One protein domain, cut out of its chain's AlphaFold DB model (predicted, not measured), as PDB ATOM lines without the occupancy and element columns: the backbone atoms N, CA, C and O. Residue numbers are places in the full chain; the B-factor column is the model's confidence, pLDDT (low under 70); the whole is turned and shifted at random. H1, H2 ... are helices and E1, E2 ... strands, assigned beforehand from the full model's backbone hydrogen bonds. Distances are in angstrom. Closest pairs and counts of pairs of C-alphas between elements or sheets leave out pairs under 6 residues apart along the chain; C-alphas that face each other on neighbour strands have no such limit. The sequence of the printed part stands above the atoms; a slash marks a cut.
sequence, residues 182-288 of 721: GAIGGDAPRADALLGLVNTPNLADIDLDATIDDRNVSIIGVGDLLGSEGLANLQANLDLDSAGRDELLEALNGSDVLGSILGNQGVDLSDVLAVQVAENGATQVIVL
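Overview. This is residues 182 to 288 of the 721 residues of an uncharacterized protein of Devosia sp. YR412 (UniProt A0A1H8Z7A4). A small three-stranded sheet lies in the middle of a compact body with helices set round it: H1 crosses over the E2 side, H5 packs on E2, and H6 lies near E1. H4, packed on H1, and the short H2 lie towards opposite ends of the longest axis. The printed part has 107 residues with six named helices and three named strands, in the order H1 H2 E1 H3 H4 H5 H6 E2 E3; the sheet, E1 E3 E2, is mixed, and the class is mixed, helices and strands. The whole is compact, with a radius of gyration of the C-alphas of 13.2 A and spans of 36 by 26 by 26 A.

Arrangement. Begin at H1, residues 187 to 199, which touches H4, residues 228 to 237, at a shallow tilt of 31 degrees, the same way; find their closest C-alphas at Asp 187 and Gly 230, 4.7 A apart. With residues 198 to 199 alone H1 touches H5, residues 243 to 253, about perpendicular at 75 degrees, and the closest C-alphas are those of Asn 199 and Gly 244, 4.6 A apart. H1 is on the sheet at a height of 11.0 A, over E2, residues 272 to 277, and only just over E3, residues 283 to 287, with 3 C-alphas; it runs across the strands, at 86 degrees to E2 on the local plane. Next, H2, residues 208 to 211, touches H6, residues 256 to 265, with the C-alphas of Asp 209 and Val 257 closest at 5.6 A. E1, residues 217 to 221, is parallel to E3, and N 218 and O 283 are 2.8 A apart, within hydrogen-bond range. H3, residues 222 to 225, only grazes the sheet, as do H5 with residues 244 to 252 and H6 with residues 258 to 265. H5 and H6 only just touch, with 3 pairs of C-alphas within 8 A, and only at the corner. E2 and E3 form an antiparallel hairpin, with N 284 and O 276 at 2.8 A. In H1, H4, H5 and H6 every O i to N i+4 pair is within hydrogen-bond range; H2 and H3 are too short for such a pair.

Along the chain. Find C-alpha 187 at (168.906, 240.922, 215.473); from there H1 runs 18.2 A to C-alpha 199. H4 spans 14.3 A, H5 15.3 A, H6 14.5 A and E2 14.0 A. E3 ends at C-alpha 287, (163.615, 251.733, 226.580).

Size, cuts and confidence. The two C-alphas farthest apart are those of Ala 210 and Glu 229, at 37.1 A. The printed part has no cut and no long link, and no printed residue is under 70 in pLDDT.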
ATOM      1  N   GLY A 182     166.082 250.246 213.793       81.50
ATOM      2  CA  GLY A 182     165.125 249.381 213.088       81.50
ATOM      3  C   GLY A 182     165.386 249.179 211.585       81.50
ATOM      4  O   GLY A 182     164.798 248.280 210.993       81.50
ATOM      5  N   ALA A 183     166.259 249.977 210.957       84.50
ATOM      6  CA  ALA A 183     166.681 249.797 209.564       84.50
ATOM      7  C   ALA A 183     167.877 248.834 209.411       84.50
ATOM      8  O   ALA A 183     168.195 248.419 208.293       84.50
ATOM      9  N   ILE A 184     168.547 248.470 210.510       85.56
ATOM     10  CA  ILE A 184     169.644 247.501 210.505       85.56
ATOM     11  C   ILE A 184     169.046 246.091 210.405       85.56
ATOM     12  O   ILE A 184     168.222 245.680 211.220       85.56
ATOM     13  N   GLY A 185     169.448 245.337 209.381       86.12
ATOM     14  CA  GLY A 185     168.911 244.001 209.120       86.12
ATOM     15  C   GLY A 185     169.447 242.935 210.081       86.12
ATOM     16  O   GLY A 185     170.651 242.692 210.127       86.12
ATOM     17  N   GLY A 186     168.537 242.232 210.763       89.75
ATOM     18  CA  GLY A 186     168.852 241.121 211.667       89.75
ATOM     19  C   GLY A 186     169.098 241.554 213.115       89.75
ATOM     20  O   GLY A 186     169.332 242.726 213.401       89.75
ATOM     21  N   ASP A 187     169.009 240.604 214.042       91.12
ATOM     22  CA  ASP A 187     168.906 240.922 215.473       91.12
ATOM     23  C   ASP A 187     170.270 241.093 216.142       91.12
ATOM     24  O   ASP A 187     170.449 242.032 216.910       91.12
ATOM     25  N   ALA A 188     171.261 240.262 215.801       90.06
ATOM     26  CA  ALA A 188     172.617 240.415 216.334       90.06
ATOM     27  C   ALA A 188     173.267 241.763 215.937       90.06
ATOM     28  O   ALA A 188     173.710 242.469 216.839       90.06
ATOM     29  N   PRO A 189     173.234 242.224 214.663       90.94
ATOM     30  CA  PRO A 189     173.764 243.545 214.311       90.94
ATOM     31  C   PRO A 189     173.011 244.710 214.972       90.94
ATOM     32  O   PRO A 189     173.614 245.744 215.250       90.94
ATOM     33  N   ARG A 190     171.706 244.556 215.245       93.56
ATOM     34  CA  ARG A 190     170.917 245.542 216.003       93.56
ATOM     35  C   ARG A 190     171.300 245.571 217.481       93.56
ATOM     36  O   ARG A 190     171.452 246.658 218.030       93.56
ATOM     37  N   ALA A 191     171.493 244.409 218.104       93.75
ATOM     38  CA  ALA A 191     171.952 244.297 219.485       93.75
ATOM     39  C   ALA A 191     173.362 244.887 219.654       93.75
ATOM     40  O   ALA A 191     173.577 245.693 220.553       93.75
ATOM     41  N   ASP A 192     174.291 244.576 218.745       91.88
ATOM     42  CA  ASP A 192     175.656 245.115 218.760       91.88
ATOM     43  C   ASP A 192     175.674 246.645 218.554       91.88
ATOM     44  O   ASP A 192     176.413 247.359 219.234       91.88
ATOM     45  N   ALA A 193     174.822 247.176 217.667       92.88
ATOM     46  CA  ALA A 193     174.667 248.620 217.477       92.88
ATOM     47  C   ALA A 193     174.063 249.316 218.713       92.88
ATOM     48  O   ALA A 193     174.518 250.396 219.092       92.88
ATOM     49  N   LEU A 194     173.081 248.690 219.373       95.00
ATOM     50  CA  LEU A 194     172.500 249.188 220.622       95.00
ATOM     51  C   LEU A 194     173.517 249.155 221.774       95.00
ATOM     52  O   LEU A 194     173.637 250.134 222.503       95.00
ATOM     53  N   LEU A 195     174.321 248.093 221.892       93.69
ATOM     54  CA  LEU A 195     175.438 248.028 222.842       93.69
ATOM     55  C   LEU A 195     176.471 249.134 222.581       93.69
ATOM     56  O   LEU A 195     176.977 249.732 223.530       93.69
ATOM     57  N   GLY A 196     176.763 249.454 221.316       93.19
ATOM     58  CA  GLY A 196     177.618 250.591 220.959       93.19
ATOM     59  C   GLY A 196     177.071 251.936 221.456       93.19
ATOM     60  O   GLY A 196     177.831 252.753 221.978       93.19
ATOM     61  N   LEU A 197     175.753 252.137 221.357       93.25
ATOM     62  CA  LEU A 197     175.062 253.332 221.855       93.25
ATOM     63  C   LEU A 197     175.084 253.438 223.378       93.25
ATOM     64  O   LEU A 197     175.453 254.490 223.888       93.25
ATOM     65  N   VAL A 198     174.752 252.359 224.096       93.62
ATOM     66  CA  VAL A 198     174.779 252.334 225.571       93.62
ATOM     67  C   VAL A 198     176.184 252.654 226.094       93.62
ATOM     68  O   VAL A 198     176.352 253.475 226.991       93.62
ATOM     69  N   ASN A 199     177.213 252.031 225.509       92.31
ATOM     70  CA  ASN A 199     178.595 252.212 225.954       92.31
ATOM     71  C   ASN A 199     179.190 253.577 225.570       92.31
ATOM     72  O   ASN A 199     180.125 254.034 226.227       92.31
ATOM     73  N   THR A 200     178.703 254.209 224.496       93.81
ATOM     74  CA  THR A 200     179.233 255.483 223.982       93.81
ATOM     75  C   THR A 200     178.127 256.387 223.410       93.81
ATOM     76  O   THR A 200     178.075 256.607 222.195       93.81
ATOM     77  N   PRO A 201     177.250 256.965 224.251       92.12
ATOM     78  CA  PRO A 201     176.136 257.776 223.762       92.12
ATOM     79  C   PRO A 201     176.594 259.136 223.206       92.12
ATOM     80  O   PRO A 201     175.986 259.627 222.260       92.12
ATOM     81  N   ASN A 202     177.709 259.702 223.700       91.56
ATOM     82  CA  ASN A 202     178.267 260.998 223.269       91.56
ATOM     83  C   ASN A 202     177.247 262.157 223.354       91.56
ATOM     84  O   ASN A 202     177.169 263.001 222.458       91.56
ATOM     85  N   LEU A 203     176.463 262.191 224.432       91.50
ATOM     86  CA  LEU A 203     175.442 263.207 224.697       91.50
ATOM     87  C   LEU A 203     175.954 264.352 225.585       91.50
ATOM     88  O   LEU A 203     175.316 265.399 225.619       91.50
ATOM     89  N   ALA A 204     177.105 264.204 226.253       88.25
ATOM     90  CA  ALA A 204     177.638 265.194 227.202       88.25
ATOM     91  C   ALA A 204     177.816 266.623 226.636       88.25
ATOM     92  O   ALA A 204     177.739 267.596 227.385       88.25
ATOM     93  N   ASP A 205     178.057 266.753 225.327       89.50
ATOM     94  CA  ASP A 205     178.226 268.038 224.629       89.50
ATOM     95  C   ASP A 205     176.945 268.511 223.892       89.50
ATOM     96  O   ASP A 205     176.973 269.543 223.214       89.50
ATOM     97  N   ILE A 206     175.823 267.782 223.995       90.69
ATOM     98  CA  ILE A 206     174.567 268.070 223.282       90.69
ATOM     99  C   ILE A 206     173.533 268.690 224.232       90.69
ATOM    100  O   ILE A 206     173.051 268.058 225.169       90.69
ATOM    101  N   ASP A 207     173.117 269.921 223.930       94.38
ATOM    102  CA  ASP A 207     171.945 270.554 224.545       94.38
ATOM    103  C   ASP A 207     170.670 269.908 223.970       94.38
ATOM    104  O   ASP A 207     170.185 270.289 222.898       94.38
ATOM    105  N   LEU A 208     170.169 268.873 224.651       94.62
ATOM    106  CA  LEU A 208     168.988 268.112 224.234       94.62
ATOM    107  C   LEU A 208     167.743 269.005 224.113       94.62
ATOM    108  O   LEU A 208     167.021 268.901 223.121       94.62
ATOM    109  N   ASP A 209     167.536 269.944 225.041       95.56
ATOM    110  CA  ASP A 209     166.387 270.862 225.026       95.56
ATOM    111  C   ASP A 209     166.428 271.847 223.841       95.56
ATOM    112  O   ASP A 209     165.385 272.329 223.394       95.56
ATOM    113  N   ALA A 210     167.617 272.139 223.304       94.31
ATOM    114  CA  ALA A 210     167.787 272.942 222.091       94.31
ATOM    115  C   ALA A 210     167.763 272.128 220.781       94.31
ATOM    116  O   ALA A 210     167.586 272.721 219.712       94.31
ATOM    117  N   THR A 211     167.973 270.808 220.844       94.00
ATOM    118  CA  THR A 211     168.191 269.947 219.661       94.00
ATOM    119  C   THR A 211     166.974 269.080 219.316       94.00
ATOM    120  O   THR A 211     166.732 268.812 218.140       94.00
ATOM    121  N   ILE A 212     166.192 268.653 220.311       94.06
ATOM    122  CA  ILE A 212     165.030 267.769 220.139       94.06
ATOM    123  C   ILE A 212     163.820 268.539 219.578       94.06
ATOM    124  O   ILE A 212     163.442 269.590 220.095       94.06
ATOM    125  N   ASP A 213     163.149 267.984 218.562       94.38
ATOM    126  CA  ASP A 213     161.783 268.389 218.194       94.38
ATOM    127  C   ASP A 213     160.793 267.652 219.106       94.38
ATOM    128  O   ASP A 213     160.511 266.467 218.918       94.38
ATOM    129  N   ASP A 214     160.255 268.366 220.098       93.25
ATOM    130  CA  ASP A 214     159.327 267.866 221.126       93.25
ATOM    131  C   ASP A 214     158.068 267.181 220.559       93.25
ATOM    132  O   ASP A 214     157.435 266.359 221.222       93.25
ATOM    133  N   ARG A 215     157.719 267.478 219.303       93.88
ATOM    134  CA  ARG A 215     156.585 266.888 218.574       93.88
ATOM    135  C   ARG A 215     156.935 265.599 217.826       93.88
ATOM    136  O   ARG A 215     156.042 265.012 217.217       93.88
ATOM    137  N   ASN A 216     158.201 265.184 217.817       93.25
ATOM    138  CA  ASN A 216     158.713 264.068 217.020       93.25
ATOM    139  C   ASN A 216     159.650 263.162 217.842       93.25
ATOM    140  O   ASN A 216     160.742 262.798 217.400       93.25
ATOM    141  N   VAL A 217     159.202 262.815 219.052       95.50
ATOM    142  CA  VAL A 217     159.836 261.819 219.922       95.50
ATOM    143  C   VAL A 217     159.116 260.477 219.767       95.50
ATOM    144  O   VAL A 217     157.900 260.393 219.922       95.50
ATOM    145  N   SER A 218     159.870 259.424 219.463       95.62
ATOM    146  CA  SER A 218     159.404 258.041 219.343       95.62
ATOM    147  C   SER A 218     160.063 257.201 220.431       95.62
ATOM    148  O   SER A 218     161.281 257.053 220.441       95.62
ATOM    149  N   ILE A 219     159.258 256.658 221.343       95.25
ATOM    150  CA  ILE A 219     159.701 255.700 222.362       95.25
ATOM    151  C   ILE A 219     159.483 254.295 221.796       95.25
ATOM    152  O   ILE A 219     158.425 254.039 221.218       95.25
ATOM    153  N   ILE A 220     160.481 253.416 221.905       94.38
ATOM    154  CA  ILE A 220     160.431 252.046 221.379       94.38
ATOM    155  C   ILE A 220     160.995 251.079 222.420       94.38
ATOM    156  O   ILE A 220     162.112 251.281 222.905       94.38
ATOM    157  N   GLY A 221     160.244 250.022 222.731       94.69
ATOM    158  CA  GLY A 221     160.712 248.952 223.605       94.69
ATOM    159  C   GLY A 221     161.809 248.123 222.934       94.69
ATOM    160  O   GLY A 221     161.762 247.840 221.736       94.69
ATOM    161  N   VAL A 222     162.799 247.675 223.706       94.12
ATOM    162  CA  VAL A 222     163.848 246.759 223.220       94.12
ATOM    163  C   VAL A 222     163.254 245.495 222.576       94.12
ATOM    164  O   VAL A 222     163.798 245.015 221.581       94.12
ATOM    165  N   GLY A 223     162.124 244.996 223.090       91.06
ATOM    166  CA  GLY A 223     161.412 243.831 222.550       91.06
ATOM    167  C   GLY A 223     160.820 244.033 221.148       91.06
ATOM    168  O   GLY A 223     160.730 243.076 220.385       91.06
ATOM    169  N   ASP A 224     160.494 245.272 220.763       92.69
ATOM    170  CA  ASP A 224     160.056 245.603 219.396       92.69
ATOM    171  C   ASP A 224     161.245 245.694 218.421       92.69
ATOM    172  O   ASP A 224     161.108 245.493 217.209       92.69
ATOM    173  N   LEU A 225     162.432 246.023 218.944       92.19
ATOM    174  CA  LEU A 225     163.667 246.192 218.176       92.19
ATOM    175  C   LEU A 225     164.419 244.879 217.943       92.19
ATOM    176  O   LEU A 225     165.038 244.731 216.884       92.19
ATOM    177  N   LEU A 226     164.385 243.958 218.909       93.50
ATOM    178  CA  LEU A 226     165.172 242.726 218.937       93.50
ATOM    179  C   LEU A 226     164.278 241.506 219.182       93.50
ATOM    180  O   LEU A 226     163.571 241.436 220.183       93.50
ATOM    181  N   GLY A 227     164.388 240.483 218.329       91.62
ATOM    182  CA  GLY A 227     163.904 239.149 218.673       91.62
ATOM    183  C   GLY A 227     164.711 238.530 219.820       91.62
ATOM    184  O   GLY A 227     165.776 239.022 220.206       91.62
ATOM    185  N   SER A 228     164.222 237.410 220.355       86.81
ATOM    186  CA  SER A 228     164.745 236.789 221.584       86.81
ATOM    187  C   SER A 228     166.247 236.476 221.569       86.81
ATOM    188  O   SER A 228     166.889 236.560 222.612       86.81
ATOM    189  N   GLU A 229     166.837 236.161 220.413       86.62
ATOM    190  CA  GLU A 229     168.285 235.934 220.279       86.62
ATOM    191  C   GLU A 229     169.094 237.238 220.418       86.62
ATOM    192  O   GLU A 229     170.100 237.269 221.127       86.62
ATOM    193  N   GLY A 230     168.635 238.335 219.805       90.19
ATOM    194  CA  GLY A 230     169.258 239.654 219.969       90.19
ATOM    195  C   GLY A 230     169.088 240.197 221.387       90.19
ATOM    196  O   GLY A 230     170.010 240.798 221.930       90.19
ATOM    197  N   LEU A 231     167.938 239.929 222.004       91.75
ATOM    198  CA  LEU A 231     167.611 240.337 223.368       91.75
ATOM    199  C   LEU A 231     168.465 239.583 224.405       91.75
ATOM    200  O   LEU A 231     169.003 240.200 225.321       91.75
ATOM    201  N   ALA A 232     168.704 238.282 224.196       85.88
ATOM    202  CA  ALA A 232     169.657 237.500 224.984       85.88
ATOM    203  C   ALA A 232     171.117 237.960 224.782       85.88
ATOM    204  O   ALA A 232     171.882 238.016 225.745       85.88
ATOM    205  N   ASN A 233     171.516 238.331 223.556       88.38
ATOM    206  CA  ASN A 233     172.843 238.912 223.299       88.38
ATOM    207  C   ASN A 233     173.012 240.274 223.992       88.38
ATOM    208  O   ASN A 233     174.072 240.546 224.554       88.38
ATOM    209  N   LEU A 234     171.965 241.108 223.997       91.88
ATOM    210  CA  LEU A 234     171.945 242.364 224.742       91.88
ATOM    211  C   LEU A 234     172.103 242.090 226.245       91.88
ATOM    212  O   LEU A 234     173.073 242.561 226.823       91.88
ATOM    213  N   GLN A 235     171.242 241.264 226.853       87.38
ATOM    214  CA  GLN A 235     171.338 240.870 228.271       87.38
ATOM    215  C   GLN A 235     172.737 240.373 228.667       87.38
ATOM    216  O   GLN A 235     173.252 240.755 229.713       87.38
ATOM    217  N   ALA A 236     173.372 239.544 227.835       86.00
ATOM    218  CA  ALA A 236     174.678 238.958 228.138       86.00
ATOM    219  C   ALA A 236     175.851 239.961 228.121       86.00
ATOM    220  O   ALA A 236     176.915 239.646 228.658       86.00
ATOM    221  N   ASN A 237     175.682 241.133 227.498       88.00
ATOM    222  CA  ASN A 237     176.746 242.125 227.284       88.00
ATOM    223  C   ASN A 237     176.394 243.540 227.787       88.00
ATOM    224  O   ASN A 237     177.234 244.438 227.706       88.00
ATOM    225  N   LEU A 238     175.169 243.762 228.271       90.12
ATOM    226  CA  LEU A 238     174.695 245.056 228.753       90.12
ATOM    227  C   LEU A 238     175.243 245.332 230.157       90.12
ATOM    228  O   LEU A 238     174.782 244.762 231.143       90.12
ATOM    229  N   ASP A 239     176.213 246.238 230.239       87.12
ATOM    230  CA  ASP A 239     176.746 246.739 231.503       87.12
ATOM    231  C   ASP A 239     175.936 247.964 231.964       87.12
ATOM    232  O   ASP A 239     176.077 249.071 231.428       87.12
ATOM    233  N   LEU A 240     175.047 247.744 232.938       84.00
ATOM    234  CA  LEU A 240     174.186 248.786 233.507       84.00
ATOM    235  C   LEU A 240     174.956 249.811 234.360       84.00
ATOM    236  O   LEU A 240     174.425 250.898 234.581       84.00
ATOM    237  N   ASP A 241     176.191 249.492 234.768       86.69
ATOM    238  CA  ASP A 241     177.097 250.356 235.542       86.69
ATOM    239  C   ASP A 241     178.182 250.997 234.642       86.69
ATOM    240  O   ASP A 241     179.226 251.470 235.109       86.69
ATOM    241  N   SER A 242     177.970 250.996 233.321       90.94
ATOM    242  CA  SER A 242     178.908 251.574 232.358       90.94
ATOM    243  C   SER A 242     178.911 253.108 232.386       90.94
ATOM    244  O   SER A 242     177.875 253.765 232.456       90.94
ATOM    245  N   ALA A 243     180.095 253.706 232.216       92.31
ATOM    246  CA  ALA A 243     180.255 255.166 232.195       92.31
ATOM    247  C   ALA A 243     179.462 255.866 231.068       92.31
ATOM    248  O   ALA A 243     179.153 257.049 231.184       92.31
ATOM    249  N   GLY A 244     179.125 255.148 229.988       93.12
ATOM    250  CA  GLY A 244     178.214 255.646 228.955       93.12
ATOM    251  C   GLY A 244     176.774 255.763 229.462       93.12
ATOM    252  O   GLY A 244     176.111 256.762 229.203       93.12
ATOM    253  N   ARG A 245     176.299 254.809 230.268       92.69
ATOM    254  CA  ARG A 245     174.970 254.880 230.887       92.69
ATOM    255  C   ARG A 245     174.876 255.997 231.929       92.69
ATOM    256  O   ARG A 245     173.867 256.696 231.943       92.69
ATOM    257  N   ASP A 246     175.932 256.243 232.707       94.31
ATOM    258  CA  ASP A 246     176.024 257.434 233.572       94.31
ATOM    259  C   ASP A 246     175.893 258.740 232.760       94.31
ATOM    260  O   ASP A 246     175.108 259.618 233.120       94.31
ATOM    261  N   GLU A 247     176.613 258.856 231.635       95.31
ATOM    262  CA  GLU A 247     176.554 260.018 230.731       95.31
ATOM    263  C   GLU A 247     175.144 260.228 230.149       95.31
ATOM    264  O   GLU A 247     174.639 261.352 230.109       95.31
ATOM    265  N   LEU A 248     174.485 259.141 229.729       95.25
ATOM    266  CA  LEU A 248     173.109 259.160 229.236       95.25
ATOM    267  C   LEU A 248     172.129 259.641 230.314       95.25
ATOM    268  O   LEU A 248     171.297 260.504 230.037       95.25
ATOM    269  N   LEU A 249     172.225 259.108 231.534       95.31
ATOM    270  CA  LEU A 249     171.346 259.482 232.643       95.31
ATOM    271  C   LEU A 249     171.573 260.936 233.084       95.31
ATOM    272  O   LEU A 249     170.599 261.635 233.372       95.31
ATOM    273  N   GLU A 250     172.818 261.425 233.087       95.62
ATOM    274  CA  GLU A 250     173.122 262.836 233.356       95.62
ATOM    275  C   GLU A 250     172.536 263.755 232.269       95.62
ATOM    276  O   GLU A 250     171.891 264.753 232.602       95.62
ATOM    277  N   ALA A 251     172.666 263.393 230.986       95.56
ATOM    278  CA  ALA A 251     172.086 264.149 229.873       95.56
ATOM    279  C   ALA A 251     170.544 264.166 229.909       95.56
ATOM    280  O   ALA A 251     169.933 265.223 229.753       95.56
ATOM    281  N   LEU A 252     169.906 263.019 230.172       95.75
ATOM    282  CA  LEU A 252     168.448 262.895 230.310       95.75
ATOM    283  C   LEU A 252     167.903 263.718 231.480       95.75
ATOM    284  O   LEU A 252     166.941 264.464 231.316       95.75
ATOM    285  N   ASN A 253     168.536 263.620 232.650       95.50
ATOM    286  CA  ASN A 253     168.158 264.380 233.843       95.50
ATOM    287  C   ASN A 253     168.480 265.886 233.714       95.50
ATOM    288  O   ASN A 253     167.954 266.699 234.474       95.50
ATOM    289  N   GLY A 254     169.330 266.266 232.756       95.06
ATOM    290  CA  GLY A 254     169.588 267.651 232.363       95.06
ATOM    291  C   GLY A 254     168.585 268.241 231.360       95.06
ATOM    292  O   GLY A 254     168.622 269.451 231.154       95.06
ATOM    293  N   SER A 255     167.708 267.427 230.755       96.62
ATOM    294  CA  SER A 255     166.727 267.853 229.745       96.62
ATOM    295  C   SER A 255     165.330 268.024 230.350       96.62
ATOM    296  O   SER A 255     164.633 267.044 230.628       96.62
ATOM    297  N   ASP A 256     164.881 269.276 230.493       96.88
ATOM    298  CA  ASP A 256     163.519 269.592 230.949       96.88
ATOM    299  C   ASP A 256     162.467 269.074 229.945       96.88
ATOM    300  O   ASP A 256     161.370 268.661 230.335       96.88
ATOM    301  N   VAL A 257     162.782 269.088 228.642       95.62
ATOM    302  CA  VAL A 257     161.862 268.676 227.570       95.62
ATOM    303  C   VAL A 257     161.715 267.160 227.532       95.62
ATOM    304  O   VAL A 257     160.595 266.655 227.644       95.62
ATOM    305  N   LEU A 258     162.818 266.417 227.394       95.00
ATOM    306  CA  LEU A 258     162.754 264.966 227.230       95.00
ATOM    307  C   LEU A 258     162.337 264.274 228.534       95.00
ATOM    308  O   LEU A 258     161.488 263.385 228.489       95.00
ATOM    309  N   GLY A 259     162.820 264.739 229.693       94.25
ATOM    310  CA  GLY A 259     162.375 264.239 230.997       94.25
ATOM    311  C   GLY A 259     160.869 264.429 231.224       94.25
ATOM    312  O   GLY A 259     160.189 263.519 231.697       94.25
ATOM    313  N   SER A 260     160.310 265.571 230.803       96.31
ATOM    314  CA  SER A 260     158.859 265.804 230.826       96.31
ATOM    315  C   SER A 260     158.105 264.876 229.866       96.31
ATOM    316  O   SER A 260     157.054 264.348 230.227       96.31
ATOM    317  N   ILE A 261     158.613 264.637 228.653       96.06
ATOM    318  CA  ILE A 261     157.970 263.726 227.690       96.06
ATOM    319  C   ILE A 261     157.933 262.295 228.239       96.06
ATOM    320  O   ILE A 261     156.859 261.696 228.256       96.06
ATOM    321  N   LEU A 262     159.057 261.778 228.744       95.50
ATOM    322  CA  LEU A 262     159.158 260.423 229.298       95.50
ATOM    323  C   LEU A 262     158.269 260.246 230.537       95.50
ATOM    324  O   LEU A 262     157.431 259.344 230.565       95.50
ATOM    325  N   GLY A 263     158.328 261.182 231.491       93.81
ATOM    326  CA  GLY A 263     157.478 261.149 232.685       93.81
ATOM    327  C   GLY A 263     155.973 261.254 232.386       93.81
ATOM    328  O   GLY A 263     155.163 260.666 233.098       93.81
ATOM    329  N   ASN A 264     155.570 261.943 231.309       95.31
ATOM    330  CA  ASN A 264     154.169 261.967 230.859       95.31
ATOM    331  C   ASN A 264     153.725 260.663 230.166       95.31
ATOM    332  O   ASN A 264     152.521 260.417 230.084       95.31
ATOM    333  N   GLN A 265     154.661 259.849 229.667       93.62
ATOM    334  CA  GLN A 265     154.394 258.508 229.125       93.62
ATOM    335  C   GLN A 265     154.518 257.404 230.188       93.62
ATOM    336  O   GLN A 265     154.168 256.263 229.909       93.62
ATOM    337  N   GLY A 266     154.964 257.739 231.405       94.50
ATOM    338  CA  GLY A 266     155.173 256.776 232.490       94.50
ATOM    339  C   GLY A 266     156.469 255.970 232.372       94.50
ATOM    340  O   GLY A 266     156.556 254.920 232.987       94.50
ATOM    341  N   VAL A 267     157.443 256.449 231.591       94.44
ATOM    342  CA  VAL A 267     158.772 255.834 231.459       94.44
ATOM    343  C   VAL A 267     159.709 256.447 232.495       94.44
ATOM    344  O   VAL A 267     159.921 257.666 232.472       94.44
ATOM    345  N   ASP A 268     160.297 255.624 233.364       94.50
ATOM    346  CA  ASP A 268     161.335 256.072 234.289       94.50
ATOM    347  C   ASP A 268     162.695 256.199 233.578       94.50
ATOM    348  O   ASP A 268     163.040 255.471 232.643       94.50
ATOM    349  N   LEU A 269     163.499 257.183 233.999       94.50
ATOM    350  CA  LEU A 269     164.767 257.494 233.321       94.50
ATOM    351  C   LEU A 269     165.790 256.348 233.418       94.50
ATOM    352  O   LEU A 269     166.649 256.239 232.547       94.50
ATOM    353  N   SER A 270     165.684 255.489 234.439       93.31
ATOM    354  CA  SER A 270     166.504 254.282 234.631       93.31
ATOM    355  C   SER A 270     166.394 253.272 233.490       93.31
ATOM    356  O   SER A 270     167.328 252.492 233.262       93.31
ATOM    357  N   ASP A 271     165.274 253.300 232.774       94.56
ATOM    358  CA  ASP A 271     164.875 252.246 231.845       94.56
ATOM    359  C   ASP A 271     165.267 252.619 230.410       94.56
ATOM    360  O   ASP A 271     165.329 251.773 229.519       94.56
ATOM    361  N   VAL A 272     165.631 253.886 230.184       95.44
ATOM    362  CA  VAL A 272     166.203 254.354 228.923       95.44
ATOM    363  C   VAL A 272     167.602 253.756 228.733       95.44
ATOM    364  O   VAL A 272     168.520 253.997 229.516       95.44
ATOM    365  N   LEU A 273     167.782 252.992 227.653       95.25
ATOM    366  CA  LEU A 273     169.079 252.431 227.262       95.25
ATOM    367  C   LEU A 273     169.861 253.339 226.323       95.25
ATOM    368  O   LEU A 273     171.086 253.381 226.380       95.25
ATOM    369  N   ALA A 274     169.167 254.016 225.412       95.88
ATOM    370  CA  ALA A 274     169.801 254.842 224.399       95.88
ATOM    371  C   ALA A 274     168.844 255.911 223.875       95.88
ATOM    372  O   ALA A 274     167.633 255.707 223.790       95.88
ATOM    373  N   VAL A 275     169.420 257.034 223.452       95.19
ATOM    374  CA  VAL A 275     168.726 258.101 222.731       95.19
ATOM    375  C   VAL A 275     169.474 258.352 221.427       95.19
ATOM    376  O   VAL A 275     170.689 258.527 221.427       95.19
ATOM    377  N   GLN A 276     168.746 258.375 220.314       93.88
ATOM    378  CA  GLN A 276     169.236 258.840 219.019       93.88
ATOM    379  C   GLN A 276     168.506 260.128 218.651       93.88
ATOM    380  O   GLN A 276     167.276 260.154 218.656       93.88
ATOM    381  N   VAL A 277     169.246 261.176 218.290       92.88
ATOM    382  CA  VAL A 277     168.687 262.440 217.789       92.88
ATOM    383  C   VAL A 277     169.170 262.634 216.355       92.88
ATOM    384  O   VAL A 277     170.369 262.761 216.114       92.88
ATOM    385  N   ALA A 278     168.247 262.620 215.394       89.62
ATOM    386  CA  ALA A 278     168.556 262.866 213.986       89.62
ATOM    387  C   ALA A 278     168.815 264.362 213.723       89.62
ATOM    388  O   ALA A 278     168.376 265.220 214.489       89.62
ATOM    389  N   GLU A 279     169.453 264.705 212.597       88.00
ATOM    390  CA  GLU A 279     169.802 266.101 212.252       88.00
ATOM    391  C   GLU A 279     168.595 267.060 212.184       88.00
ATOM    392  O   GLU A 279     168.746 268.277 212.293       88.00
ATOM    393  N   ASN A 280     167.384 266.526 211.998       87.62
ATOM    394  CA  ASN A 280     166.132 267.286 211.976       87.62
ATOM    395  C   ASN A 280     165.445 267.412 213.355       87.62
ATOM    396  O   ASN A 280     164.314 267.894 213.411       87.62
ATOM    397  N   GLY A 281     166.089 266.957 214.434       91.62
ATOM    398  CA  GLY A 281     165.559 266.936 215.801       91.62
ATOM    399  C   GLY A 281     164.619 265.765 216.114       91.62
ATOM    400  O   GLY A 281     164.198 265.613 217.264       91.62
ATOM    401  N   ALA A 282     164.291 264.910 215.137       92.19
ATOM    402  CA  ALA A 282     163.510 263.700 215.385       92.19
ATOM    403  C   ALA A 282     164.280 262.771 216.327       92.19
ATOM    404  O   ALA A 282     165.422 262.402 216.047       92.19
ATOM    405  N   THR A 283     163.646 262.385 217.429       94.31
ATOM    406  CA  THR A 283     164.313 261.685 218.527       94.31
ATOM    407  C   THR A 283     163.725 260.296 218.709       94.31
ATOM    408  O   THR A 283     162.509 260.127 218.752       94.31
ATOM    409  N   GLN A 284     164.587 259.291 218.814       94.94
ATOM    410  CA  GLN A 284     164.225 257.912 219.119       94.94
ATOM    411  C   GLN A 284     164.811 257.543 220.482       94.94
ATOM    412  O   GLN A 284     166.024 257.591 220.669       94.94
ATOM    413  N   VAL A 285     163.944 257.184 221.426       96.06
ATOM    414  CA  VAL A 285     164.311 256.718 222.765       96.06
ATOM    415  C   VAL A 285     164.087 255.214 222.811       96.06
ATOM    416  O   VAL A 285     162.977 254.747 222.561       96.06
ATOM    417  N   ILE A 286     165.141 254.456 223.103       95.88
ATOM    418  CA  ILE A 286     165.078 253.006 223.275       95.88
ATOM    419  C   ILE A 286     164.985 252.720 224.769       95.88
ATOM    420  O   ILE A 286     165.884 253.101 225.523       95.88
ATOM    421  N   VAL A 287     163.909 252.052 225.177       95.81
ATOM    422  CA  VAL A 287     163.615 251.733 226.580       95.81
ATOM    423  C   VAL A 287     163.613 250.229 226.802       95.81
ATOM    424  O   VAL A 287     163.195 249.457 225.934       95.81
ATOM    425  N   LEU A 288     164.071 249.811 227.975       91.75
ATOM    426  CA  LEU A 288     163.679 248.530 228.537       91.75
ATOM    427  C   LEU A 288     162.159 248.522 228.688       91.75
ATOM    428  O   LEU A 288     161.556 249.515 229.081       91.75
TER     429      LEU A 288